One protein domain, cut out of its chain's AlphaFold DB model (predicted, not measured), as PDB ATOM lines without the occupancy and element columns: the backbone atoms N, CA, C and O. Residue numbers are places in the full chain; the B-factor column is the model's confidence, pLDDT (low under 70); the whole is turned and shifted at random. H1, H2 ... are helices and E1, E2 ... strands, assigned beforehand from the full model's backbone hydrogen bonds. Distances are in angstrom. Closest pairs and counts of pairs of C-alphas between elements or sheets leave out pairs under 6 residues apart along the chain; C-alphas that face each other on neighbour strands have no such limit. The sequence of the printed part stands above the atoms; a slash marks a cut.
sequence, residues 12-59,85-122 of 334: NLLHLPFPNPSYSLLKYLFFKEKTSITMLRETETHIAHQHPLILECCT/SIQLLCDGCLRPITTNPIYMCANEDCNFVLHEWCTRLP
ATOM      1  N   ASN A  12     -59.645 -42.254 -44.309       73.44
ATOM      2  CA  ASN A  12     -59.270 -42.003 -42.913       73.44
ATOM      3  C   ASN A  12     -60.394 -42.335 -41.921       73.44
ATOM      4  O   ASN A  12     -60.376 -41.837 -40.794       73.44
ATOM      5  N   LEU A  13     -61.366 -43.155 -42.330       87.38
ATOM      6  CA  LEU A  13     -62.468 -43.559 -41.466       87.38
ATOM      7  C   LEU A  13     -61.943 -44.313 -40.240       87.38
ATOM      8  O   LEU A  13     -61.085 -45.198 -40.335       87.38
ATOM      9  N   LEU A  14     -62.440 -43.931 -39.066       91.56
ATOM     10  CA  LEU A  14     -62.107 -44.609 -37.824       91.56
ATOM     11  C   LEU A  14     -63.116 -45.732 -37.575       91.56
ATOM     12  O   LEU A  14     -64.317 -45.492 -37.427       91.56
ATOM     13  N   HIS A  15     -62.605 -46.958 -37.504       92.69
ATOM     14  CA  HIS A  15     -63.387 -48.142 -37.171       92.69
ATOM     15  C   HIS A  15     -63.303 -48.416 -35.671       92.69
ATOM     16  O   HIS A  15     -62.208 -48.552 -35.122       92.69
ATOM     17  N   LEU A  16     -64.461 -48.468 -35.017       94.12
ATOM     18  CA  LEU A  16     -64.597 -48.653 -33.577       94.12
ATOM     19  C   LEU A  16     -65.435 -49.901 -33.263       94.12
ATOM     20  O   LEU A  16     -66.259 -50.318 -34.083       94.12
ATOM     21  N   PRO A  17     -65.271 -50.499 -32.075       94.00
ATOM     22  CA  PRO A  17     -64.379 -50.098 -30.980       94.00
ATOM     23  C   PRO A  17     -62.890 -50.326 -31.283       94.00
ATOM     24  O   PRO A  17     -62.531 -51.080 -32.184       94.00
ATOM     25  N   PHE A  18     -62.003 -49.689 -30.515       92.12
ATOM     26  CA  PHE A  18     -60.572 -49.993 -30.599       92.12
ATOM     27  C   PHE A  18     -60.284 -51.442 -30.174       92.12
ATOM     28  O   PHE A  18     -60.931 -51.921 -29.247       92.12
ATOM     29  N   PRO A  19     -59.274 -52.135 -30.735       89.94
ATOM     30  CA  PRO A  19     -59.061 -53.557 -30.447       89.94
ATOM     31  C   PRO A  19     -58.854 -53.883 -28.961       89.94
ATOM     32  O   PRO A  19     -59.336 -54.903 -28.473       89.94
ATOM     33  N   ASN A  20     -58.123 -53.034 -28.234       85.94
ATOM     34  CA  ASN A  20     -57.828 -53.200 -26.810       85.94
ATOM     35  C   ASN A  20     -57.462 -51.839 -26.162       85.94
ATOM     36  O   ASN A  20     -57.236 -50.870 -26.895       85.94
ATOM     37  N   PRO A  21     -57.339 -51.746 -24.820       80.12
ATOM     38  CA  PRO A  21     -57.070 -50.486 -24.110       80.12
ATOM     39  C   PRO A  21     -55.762 -49.753 -24.466       80.12
ATOM     40  O   PRO A  21     -55.577 -48.611 -24.056       80.12
ATOM     41  N   SER A  22     -54.830 -50.382 -25.196       78.62
ATOM     42  CA  SER A  22     -53.556 -49.757 -25.613       78.62
ATOM     43  C   SER A  22     -53.681 -48.829 -26.834       78.62
ATOM     44  O   SER A  22     -52.702 -48.205 -27.267       78.62
ATOM     45  N   TYR A  23     -54.872 -48.774 -27.426       85.25
ATOM     46  CA  TYR A  23     -55.214 -47.894 -28.534       85.25
ATOM     47  C   TYR A  23     -55.947 -46.654 -28.027       85.25
ATOM     48  O   TYR A  23     -56.649 -46.677 -27.020       85.25
ATOM     49  N   SER A  24     -55.782 -45.554 -28.750       87.62
ATOM     50  CA  SER A  24     -56.496 -44.309 -28.500       87.62
ATOM     51  C   SER A  24     -56.636 -43.525 -29.797       87.62
ATOM     52  O   SER A  24     -55.895 -43.750 -30.759       87.62
ATOM     53  N   LEU A  25     -57.566 -42.574 -29.809       90.44
ATOM     54  CA  LEU A  25     -57.798 -41.686 -30.944       90.44
ATOM     55  C   LEU A  25     -56.531 -40.930 -31.356       90.44
ATOM     56  O   LEU A  25     -56.152 -40.948 -32.523       90.44
ATOM     57  N   LEU A  26     -55.835 -40.323 -30.394       90.06
ATOM     58  CA  LEU A  26     -54.612 -39.572 -30.675       90.06
ATOM     59  C   LEU A  26     -53.508 -40.479 -31.223       90.06
ATOM     60  O   LEU A  26     -52.829 -40.105 -32.175       90.06
ATOM     61  N   LYS A  27     -53.373 -41.701 -30.696       88.19
ATOM     62  CA  LYS A  27     -52.441 -42.683 -31.257       88.19
ATOM     63  C   LYS A  27     -52.796 -43.006 -32.710       88.19
ATOM     64  O   LYS A  27     -51.906 -42.999 -33.547       88.19
ATOM     65  N   TYR A  28     -54.071 -43.225 -33.041       87.25
ATOM     66  CA  TYR A  28     -54.500 -43.467 -34.427       87.25
ATOM     67  C   TYR A  28     -54.158 -42.294 -35.364       87.25
ATOM     68  O   TYR A  28     -53.625 -42.517 -36.452       87.25
ATOM     69  N   LEU A  29     -54.428 -41.057 -34.937       86.00
ATOM     70  CA  LEU A  29     -54.226 -39.858 -35.757       86.00
ATOM     71  C   LEU A  29     -52.739 -39.546 -35.980       86.00
ATOM     72  O   LEU A  29     -52.303 -39.359 -37.113       86.00
ATOM     73  N   PHE A  30     -51.943 -39.553 -34.913       80.12
ATOM     74  CA  PHE A  30     -50.553 -39.092 -34.963       80.12
ATOM     75  C   PHE A  30     -49.538 -40.196 -35.304       80.12
ATOM     76  O   PHE A  30     -48.378 -39.890 -35.587       80.12
ATOM     77  N   PHE A  31     -49.947 -41.469 -35.351       71.06
ATOM     78  CA  PHE A  31     -49.080 -42.563 -35.814       71.06
ATOM     79  C   PHE A  31     -48.883 -42.566 -37.342       71.06
ATOM     80  O   PHE A  31     -47.851 -43.026 -37.828       71.06
ATOM     81  N   LYS A  32     -49.841 -42.033 -38.118       53.75
ATOM     82  CA  LYS A  32     -49.765 -41.975 -39.595       53.75
ATOM     83  C   LYS A  32     -48.893 -40.829 -40.120       53.75
ATOM     84  O   LYS A  32     -48.330 -40.924 -41.210       53.75
ATOM     85  N   GLU A  33     -48.754 -39.755 -39.354       56.25
ATOM     86  CA  GLU A  33     -47.919 -38.614 -39.712       56.25
ATOM     87  C   GLU A  33     -46.439 -38.926 -39.429       56.25
ATOM     88  O   GLU A  33     -45.951 -38.738 -38.312       56.25
ATOM     89  N   LYS A  34     -45.703 -39.389 -40.445       43.53
ATOM     90  CA  LYS A  34     -44.230 -39.451 -40.436       43.53
ATOM     91  C   LYS A  34     -43.633 -38.052 -40.634       43.53
ATOM     92  O   LYS A  34     -42.934 -37.806 -41.615       43.53
ATOM     93  N   THR A  35     -43.929 -37.112 -39.747       40.22
ATOM     94  CA  THR A  35     -43.268 -35.804 -39.787       40.22
ATOM     95  C   THR A  35     -41.916 -35.941 -39.104       40.22
ATOM     96  O   THR A  35     -41.829 -36.436 -37.982       40.22
ATOM     97  N   SER A  36     -40.850 -35.567 -39.816       36.72
ATOM     98  CA  SER A  36     -39.474 -35.619 -39.333       36.72
ATOM     99  C   SER A  36     -39.356 -34.983 -37.954       36.72
ATOM    100  O   SER A  36     -39.803 -33.858 -37.733       36.72
ATOM    101  N   ILE A  37     -38.741 -35.740 -37.050       38.91
ATOM    102  CA  ILE A  37     -38.433 -35.381 -35.674       38.91
ATOM    103  C   ILE A  37     -37.721 -34.022 -35.679       38.91
ATOM    104  O   ILE A  37     -36.517 -33.941 -35.918       38.91
ATOM    105  N   THR A  38     -38.449 -32.940 -35.407       35.53
ATOM    106  CA  THR A  38     -37.796 -31.784 -34.799       35.53
ATOM    107  C   THR A  38     -37.700 -32.192 -33.350       35.53
ATOM    108  O   THR A  38     -38.667 -32.058 -32.607       35.53
ATOM    109  N   MET A  39     -36.594 -32.864 -33.013       37.69
ATOM    110  CA  MET A  39     -36.272 -33.228 -31.640       37.69
ATOM    111  C   MET A  39     -36.613 -32.000 -30.804       37.69
ATOM    112  O   MET A  39     -36.125 -30.912 -31.132       37.69
ATOM    113  N   LEU A  40     -37.422 -32.151 -29.750       43.09
ATOM    114  CA  LEU A  40     -37.233 -31.273 -28.603       43.09
ATOM    115  C   LEU A  40     -35.735 -31.391 -28.337       43.09
ATOM    116  O   LEU A  40     -35.263 -32.468 -27.964       43.09
ATOM    117  N   ARG A  41     -34.962 -30.361 -28.710       37.94
ATOM    118  CA  ARG A  41     -33.532 -30.335 -28.410       37.94
ATOM    119  C   ARG A  41     -33.469 -30.650 -26.928       37.94
ATOM    120  O   ARG A  41     -34.308 -30.138 -26.192       37.94
ATOM    121  N   GLU A  42     -32.530 -31.495 -26.514       41.19
ATOM    122  CA  GLU A  42     -32.410 -32.125 -25.182       41.19
ATOM    123  C   GLU A  42     -32.399 -31.139 -23.979       41.19
ATOM    124  O   GLU A  42     -32.118 -31.512 -22.848       41.19
ATOM    125  N   THR A  43     -32.681 -29.858 -24.214       38.25
ATOM    126  CA  THR A  43     -32.596 -28.705 -23.325       38.25
ATOM    127  C   THR A  43     -33.804 -27.749 -23.393       38.25
ATOM    128  O   THR A  43     -33.803 -26.770 -22.651       38.25
ATOM    129  N   GLU A  44     -34.839 -27.985 -24.215       43.28
ATOM    130  CA  GLU A  44     -36.011 -27.088 -24.285       43.28
ATOM    131  C   GLU A  44     -37.177 -27.564 -23.397       43.28
ATOM    132  O   GLU A  44     -37.596 -28.723 -23.426       43.28
ATOM    133  N   THR A  45     -37.708 -26.647 -22.584       50.59
ATOM    134  CA  THR A  45     -38.902 -26.856 -21.756       50.59
ATOM    135  C   THR A  45     -40.127 -27.018 -22.654       50.59
ATOM    136  O   THR A  45     -40.413 -26.142 -23.472       50.59
ATOM    137  N   HIS A  46     -40.876 -28.111 -22.507       61.44
ATOM    138  CA  HIS A  46     -42.148 -28.276 -23.212       61.44
ATOM    139  C   HIS A  46     -43.136 -27.201 -22.727       61.44
ATOM    140  O   HIS A  46     -43.174 -26.909 -21.536       61.44
ATOM    141  N   ILE A  47     -43.991 -26.653 -23.605       63.16
ATOM    142  CA  ILE A  47     -44.990 -25.613 -23.246       63.16
ATOM    143  C   ILE A  47     -45.819 -26.026 -22.017       63.16
ATOM    144  O   ILE A  47     -46.278 -25.193 -21.239       63.16
ATOM    145  N   ALA A  48     -45.972 -27.337 -21.822       65.31
ATOM    146  CA  ALA A  48     -46.723 -27.906 -20.722       65.31
ATOM    147  C   ALA A  48     -45.973 -28.158 -19.407       65.31
ATOM    148  O   ALA A  48     -46.629 -28.454 -18.407       65.31
ATOM    149  N   HIS A  49     -44.639 -28.102 -19.385       72.56
ATOM    150  CA  HIS A  49     -43.853 -28.506 -18.224       72.56
ATOM    151  C   HIS A  49     -42.544 -27.715 -18.092       72.56
ATOM    152  O   HIS A  49     -41.814 -27.526 -19.058       72.56
ATOM    153  N   GLN A  50     -42.239 -27.267 -16.872       72.00
ATOM    154  CA  GLN A  50     -41.130 -26.340 -16.603       72.00
ATOM    155  C   GLN A  50     -39.746 -27.001 -16.605       72.00
ATOM    156  O   GLN A  50     -38.740 -26.307 -16.722       72.00
ATOM    157  N   HIS A  51     -39.677 -28.323 -16.468       77.50
ATOM    158  CA  HIS A  51     -38.422 -29.060 -16.546       77.50
ATOM    159  C   HIS A  51     -38.177 -29.586 -17.971       77.50
ATOM    160  O   HIS A  51     -39.143 -29.886 -18.683       77.50
ATOM    161  N   PRO A  52     -36.908 -29.763 -18.383       77.25
ATOM    162  CA  PRO A  52     -36.573 -30.451 -19.624       77.25
ATOM    163  C   PRO A  52     -37.147 -31.870 -19.657       77.25
ATOM    164  O   PRO A  52     -37.167 -32.568 -18.636       77.25
ATOM    165  N   LEU A  53     -37.590 -32.300 -20.838       80.56
ATOM    166  CA  LEU A  53     -38.039 -33.670 -21.071       80.56
ATOM    167  C   LEU A  53     -36.941 -34.474 -21.772       80.56
ATOM    168  O   LEU A  53     -36.315 -33.992 -22.713       80.56
ATOM    169  N   ILE A  54     -36.742 -35.712 -21.335       81.81
ATOM    170  CA  ILE A  54     -35.821 -36.678 -21.931       81.81
ATOM    171  C   ILE A  54     -36.648 -37.704 -22.702       81.81
ATOM    172  O   ILE A  54     -37.620 -38.248 -22.175       81.81
ATOM    173  N   LEU A  55     -36.246 -37.971 -23.944       81.94
ATOM    174  CA  LEU A  55     -36.796 -39.054 -24.749       81.94
ATOM    175  C   LEU A  55     -36.204 -40.387 -24.282       81.94
ATOM    176  O   LEU A  55     -34.990 -40.583 -24.350       81.94
ATOM    177  N   GLU A  56     -37.052 -41.312 -23.844       78.00
ATOM    178  CA  GLU A  56     -36.645 -42.682 -23.551       78.00
ATOM    179  C   GLU A  56     -37.089 -43.620 -24.680       78.00
ATOM    180  O   GLU A  56     -38.277 -43.805 -24.955       78.00
ATOM    181  N   CYS A  57     -36.097 -44.221 -25.338       61.62
ATOM    182  CA  CYS A  57     -36.267 -45.280 -26.321       61.62
ATOM    183  C   CYS A  57     -35.749 -46.575 -25.690       61.62
ATOM    184  O   CYS A  57     -34.539 -46.788 -25.657       61.62
ATOM    185  N   CYS A  58     -36.611 -47.451 -25.173       47.09
ATOM    186  CA  CYS A  58     -36.130 -48.778 -24.786       47.09
ATOM    187  C   CYS A  58     -35.719 -49.542 -26.052       47.09
ATOM    188  O   CYS A  58     -36.570 -49.925 -26.852       47.09
ATOM    189  N   THR A  59     -34.417 -49.763 -26.234       35.09
ATOM    190  CA  THR A  59     -33.916 -50.839 -27.089       35.09
ATOM    191  C   THR A  59     -34.141 -52.161 -26.369       35.09
ATOM    192  O   THR A  59     -33.825 -52.276 -25.182       35.09
ATOM    193  N   SER A  85     -51.839 -53.469 -10.725       48.56
ATOM    194  CA  SER A  85     -52.964 -52.523 -10.673       48.56
ATOM    195  C   SER A  85     -52.589 -51.035 -10.819       48.56
ATOM    196  O   SER A  85     -53.326 -50.174 -10.348       48.56
ATOM    197  N   ILE A  86     -51.432 -50.712 -11.404       55.56
ATOM    198  CA  ILE A  86     -50.926 -49.340 -11.532       55.56
ATOM    199  C   ILE A  86     -50.517 -49.124 -12.987       55.56
ATOM    200  O   ILE A  86     -49.486 -49.620 -13.438       55.56
ATOM    201  N   GLN A  87     -51.345 -48.385 -13.724       67.81
ATOM    202  CA  GLN A  87     -51.045 -47.967 -15.089       67.81
ATOM    203  C   GLN A  87     -50.324 -46.620 -15.055       67.81
ATOM    204  O   GLN A  87     -50.797 -45.668 -14.436       67.81
ATOM    205  N   LEU A  88     -49.189 -46.523 -15.749       78.19
ATOM    206  CA  LEU A  88     -48.548 -45.236 -15.993       78.19
ATOM    207  C   LEU A  88     -49.408 -44.447 -16.988       78.19
ATOM    208  O   LEU A  88     -49.559 -44.859 -18.138       78.19
ATOM    209  N   LEU A  89     -49.995 -43.336 -16.545       84.56
ATOM    210  CA  LEU A  89     -50.827 -42.471 -17.383       84.56
ATOM    211  C   LEU A  89     -50.021 -41.283 -17.909       84.56
ATOM    212  O   LEU A  89     -49.324 -40.614 -17.144       84.56
ATOM    213  N   CYS A  90     -50.184 -41.002 -19.201       88.12
ATOM    214  CA  CYS A  90     -49.682 -39.789 -19.840       88.12
ATOM    215  C   CYS A  90     -50.346 -38.547 -19.232       88.12
ATOM    216  O   CYS A  90     -51.571 -38.470 -19.211       88.12
ATOM    217  N   ASP A  91     -49.560 -37.563 -18.797       88.19
ATOM    218  CA  ASP A  91     -50.046 -36.301 -18.216       88.19
ATOM    219  C   ASP A  91     -50.758 -35.395 -19.234       88.19
ATOM    220  O   ASP A  91     -51.485 -34.482 -18.858       88.19
ATOM    221  N   GLY A  92     -50.579 -35.658 -20.531       90.31
ATOM    222  CA  GLY A  92     -51.249 -34.924 -21.599       90.31
ATOM    223  C   GLY A  92     -52.652 -35.448 -21.879       90.31
ATOM    224  O   GLY A  92     -53.639 -34.749 -21.669       90.31
ATOM    225  N   CYS A  93     -52.749 -36.685 -22.372       90.62
ATOM    226  CA  CYS A  93     -54.021 -37.258 -22.827       90.62
ATOM    227  C   CYS A  93     -54.724 -38.167 -21.817       90.62
ATOM    228  O   CYS A  93     -55.825 -38.641 -22.110       90.62
ATOM    229  N   LEU A  94     -54.089 -38.441 -20.673       88.38
ATOM    230  CA  LEU A  94     -54.618 -39.292 -19.604       88.38
ATOM    231  C   LEU A  94     -54.987 -40.702 -20.075       88.38
ATOM    232  O   LEU A  94     -55.921 -41.332 -19.582       88.38
ATOM    233  N   ARG A  95     -54.257 -41.204 -21.073       86.81
ATOM    234  CA  ARG A  95     -54.342 -42.598 -21.516       86.81
ATOM    235  C   ARG A  95     -53.127 -43.384 -21.035       86.81
ATOM    236  O   ARG A  95     -52.057 -42.791 -20.851       86.81
ATOM    237  N   PRO A  96     -53.271 -44.708 -20.857       83.12
ATOM    238  CA  PRO A  96     -52.162 -45.559 -20.459       83.12
ATOM    239  C   PRO A  96     -50.993 -45.472 -21.438       83.12
ATOM    240  O   PRO A  96     -51.155 -45.449 -22.662       83.12
ATOM    241  N   ILE A  97     -49.788 -45.432 -20.890       82.44
ATOM    242  CA  ILE A  97     -48.545 -45.570 -21.634       82.44
ATOM    243  C   ILE A  97     -48.247 -47.060 -21.757       82.44
ATOM    244  O   ILE A  97     -47.893 -47.730 -20.790       82.44
ATOM    245  N   THR A  98     -48.425 -47.581 -22.968       77.19
ATOM    246  CA  THR A  98     -48.267 -49.012 -23.267       77.19
ATOM    247  C   THR A  98     -47.124 -49.300 -24.233       77.19
ATOM    248  O   THR A  98     -46.815 -50.458 -24.478       77.19
ATOM    249  N   THR A  99     -46.549 -48.269 -24.851       76.38
ATOM    250  CA  THR A  99     -45.537 -48.392 -25.906       76.38
ATOM    251  C   THR A  99     -44.541 -47.246 -25.822       76.38
ATOM    252  O   THR A  99     -44.926 -46.128 -25.482       76.38
ATOM    253  N   ASN A 100     -43.300 -47.533 -26.202       77.12
ATOM    254  CA  ASN A 100     -42.246 -46.548 -26.428       77.12
ATOM    255  C   ASN A 100     -42.290 -45.981 -27.862       77.12
ATOM    256  O   ASN A 100     -42.888 -46.622 -28.735       77.12
ATOM    257  N   PRO A 101     -41.640 -44.827 -28.114       86.31
ATOM    258  CA  PRO A 101     -40.902 -44.010 -27.142       86.31
ATOM    259  C   PRO A 101     -41.811 -43.113 -26.283       86.31
ATOM    260  O   PRO A 101     -42.961 -42.834 -26.634       86.31
ATOM    261  N   ILE A 102     -41.289 -42.671 -25.137       86.44
ATOM    262  CA  ILE A 102     -41.979 -41.767 -24.203       86.44
ATOM    263  C   ILE A 102     -41.084 -40.585 -23.838       86.44
ATOM    264  O   ILE A 102     -39.860 -40.687 -23.879       86.44
ATOM    265  N   TYR A 103     -41.694 -39.471 -23.443       86.06
ATOM    266  CA  TYR A 103     -40.980 -38.328 -22.880       86.06
ATOM    267  C   TYR A 103     -41.207 -38.281 -21.377       86.06
ATOM    268  O   TYR A 103     -42.353 -38.247 -20.935       86.06
ATOM    269  N   MET A 104     -40.132 -38.238 -20.601       85.19
ATOM    270  CA  MET A 104     -40.185 -38.116 -19.144       85.19
ATOM    271  C   MET A 104     -39.474 -36.859 -18.675       85.19
ATOM    272  O   MET A 104     -38.535 -36.391 -19.315       85.19
ATOM    273  N   CYS A 105     -39.894 -36.329 -17.535       82.62
ATOM    274  CA  CYS A 105     -39.172 -35.254 -16.877       82.62
ATOM    275  C   CYS A 105     -37.746 -35.674 -16.492       82.62
ATOM    276  O   CYS A 105     -37.523 -36.767 -15.977       82.62
ATOM    277  N   ALA A 106     -36.781 -34.782 -16.718       80.06
ATOM    278  CA  ALA A 106     -35.396 -34.977 -16.295       80.06
ATOM    279  C   ALA A 106     -35.196 -34.875 -14.770       80.06
ATOM    280  O   ALA A 106     -34.166 -35.311 -14.263       80.06
ATOM    281  N   ASN A 107     -36.137 -34.255 -14.049       78.31
ATOM    282  CA  ASN A 107     -36.054 -34.045 -12.606       78.31
ATOM    283  C   ASN A 107     -36.526 -35.298 -11.846       78.31
ATOM    284  O   ASN A 107     -37.644 -35.760 -12.063       78.31
ATOM    285  N   GLU A 108     -35.695 -35.813 -10.936       73.31
ATOM    286  CA  GLU A 108     -35.931 -37.063 -10.190       73.31
ATOM    287  C   GLU A 108     -37.174 -37.014  -9.287       73.31
ATOM    288  O   GLU A 108     -37.823 -38.039  -9.080       73.31
ATOM    289  N   ASP A 109     -37.557 -35.826  -8.815       76.94
ATOM    290  CA  ASP A 109     -38.745 -35.628  -7.974       76.94
ATOM    291  C   ASP A 109     -40.030 -35.384  -8.789       76.94
ATOM    292  O   ASP A 109     -41.086 -35.050  -8.240       76.94
ATOM    293  N   CYS A 110     -39.962 -35.519 -10.118       77.44
ATOM    294  CA  CYS A 110     -41.056 -35.193 -11.017       77.44
ATOM    295  C   CYS A 110     -41.491 -36.389 -11.872       77.44
ATOM    296  O   CYS A 110     -40.804 -36.816 -12.793       77.44
ATOM    297  N   ASN A 111     -42.717 -36.857 -11.638       79.00
ATOM    298  CA  ASN A 111     -43.303 -37.999 -12.349       79.00
ATOM    299  C   ASN A 111     -44.029 -37.611 -13.651       79.00
ATOM    300  O   ASN A 111     -44.952 -38.314 -14.070       79.00
ATOM    301  N   PHE A 112     -43.672 -36.474 -14.254       84.88
ATOM    302  CA  PHE A 112     -44.319 -36.002 -15.476       84.88
ATOM    303  C   PHE A 112     -43.871 -36.840 -16.677       84.88
ATOM    304  O   PHE A 112     -42.672 -36.983 -16.934       84.88
ATOM    305  N   VAL A 113     -44.839 -37.374 -17.415       86.81
ATOM    306  CA  VAL A 113     -44.615 -38.275 -18.542       86.81
ATOM    307  C   VAL A 113     -45.627 -38.037 -19.663       86.81
ATOM    308  O   VAL A 113     -46.822 -37.863 -19.430       86.81
ATOM    309  N   LEU A 114     -45.161 -38.081 -20.909       89.38
ATOM    310  CA  LEU A 114     -45.982 -37.948 -22.109       89.38
ATOM    311  C   LEU A 114     -45.725 -39.092 -23.086       89.38
ATOM    312  O   LEU A 114     -44.599 -39.568 -23.239       89.38
ATOM    313  N   HIS A 115     -46.764 -39.484 -23.825       89.81
ATOM    314  CA  HIS A 115     -46.553 -40.211 -25.077       89.81
ATOM    315  C   HIS A 115     -45.802 -39.330 -26.074       89.81
ATOM    316  O   HIS A 115     -46.014 -38.117 -26.102       89.81
ATOM    317  N   GLU A 116     -45.034 -39.946 -26.972       87.25
ATOM    318  CA  GLU A 116     -44.407 -39.243 -28.098       87.25
ATOM    319  C   GLU A 116     -45.418 -38.418 -28.907       87.25
ATOM    320  O   GLU A 116     -45.197 -37.246 -29.174       87.25
ATOM    321  N   TRP A 117     -46.579 -38.977 -29.254       87.44
ATOM    322  CA  TRP A 117     -47.582 -38.225 -30.014       87.44
ATOM    323  C   TRP A 117     -48.249 -37.099 -29.217       87.44
ATOM    324  O   TRP A 117     -48.768 -36.161 -29.812       87.44
ATOM    325  N   CYS A 118     -48.229 -37.149 -27.881       90.19
ATOM    326  CA  CYS A 118     -48.781 -36.067 -27.066       90.19
ATOM    327  C   CYS A 118     -47.892 -34.816 -27.078       90.19
ATOM    328  O   CYS A 118     -48.401 -33.731 -26.816       90.19
ATOM    329  N   THR A 119     -46.607 -34.932 -27.429       86.81
ATOM    330  CA  THR A 119     -45.732 -33.759 -27.634       86.81
ATOM    331  C   THR A 119     -45.966 -33.079 -28.985       86.81
ATOM    332  O   THR A 119     -45.511 -31.960 -29.205       86.81
ATOM    333  N   ARG A 120     -46.697 -33.739 -29.891       87.31
ATOM    334  CA  ARG A 120     -47.000 -33.267 -31.250       87.31
ATOM    335  C   ARG A 120     -48.370 -32.604 -31.369       87.31
ATOM    336  O   ARG A 120     -48.771 -32.230 -32.469       87.31
ATOM    337  N   LEU A 121     -49.100 -32.483 -30.258       89.75
ATOM    338  CA  LEU A 121     -50.392 -31.812 -30.239       89.75
ATOM    339  C   LEU A 121     -50.233 -30.362 -30.736       89.75
ATOM    340  O   LEU A 121     -49.354 -29.650 -30.246       89.75
ATOM    341  N   PRO A 122     -51.067 -29.914 -31.693       91.25
ATOM    342  CA  PRO A 122     -51.092 -28.529 -32.134       91.25
ATOM    343  C   PRO A 122     -51.199 -27.562 -30.956       91.25
ATOM    344  O   PRO A 122     -52.043 -27.720 -30.081       91.25
TER     345      PRO A 122
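This is residues 12 to 59 and 85 to 122 of the 334 residues of an uncharacterized protein of Mikania micrantha (UniProt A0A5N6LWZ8). With little regular structure, this loop-rich domain has strand E1 far out at one end, short helices H1 and H2 touching in the middle, and a small antiparallel sheet, order E2, E3, E4, beyond. The 86 printed residues hold E1, H1, E2, E3, E4, H2, mixed, with 26 residues in named elements. It is compact, radius of gyration of the C-alphas 13.6 A, spanning 39 by 36 by 26 A.

E1, residues 14 to 16, is only just apart from H1, residues 25 to 31, at 8.4 A. Antiparallel E2, residues 53 to 56, and E3, residues 102 to 105, have N 54 and O 104 within hydrogen-bond range, 2.8 A. E3 and E4, residues 113 to 115, form a hairpin, with N 114 and O 103 2.8 A apart. H2, residues 116 to 120, only grazes the sheet; it touches H1, closest C-alphas Phe 30 and Trp 117, 5.8 A. Every O i to N i+4 pair is within range in H1; in H2 0 of 1, but 2 of 2 O i to N i+3.

E1 begins at C-alpha 14 (-62.107, -44.609, -37.824); H2 ends at C-alpha 120 (-47.000, -33.267, -31.250).

Residues 60 to 84 are cut out, C-alphas 59 and 85 being 25.2 A apart. H1 to E2 is a long link. Residues 32 to 48, 57 to 59 and 85 to 87 have pLDDT under 70.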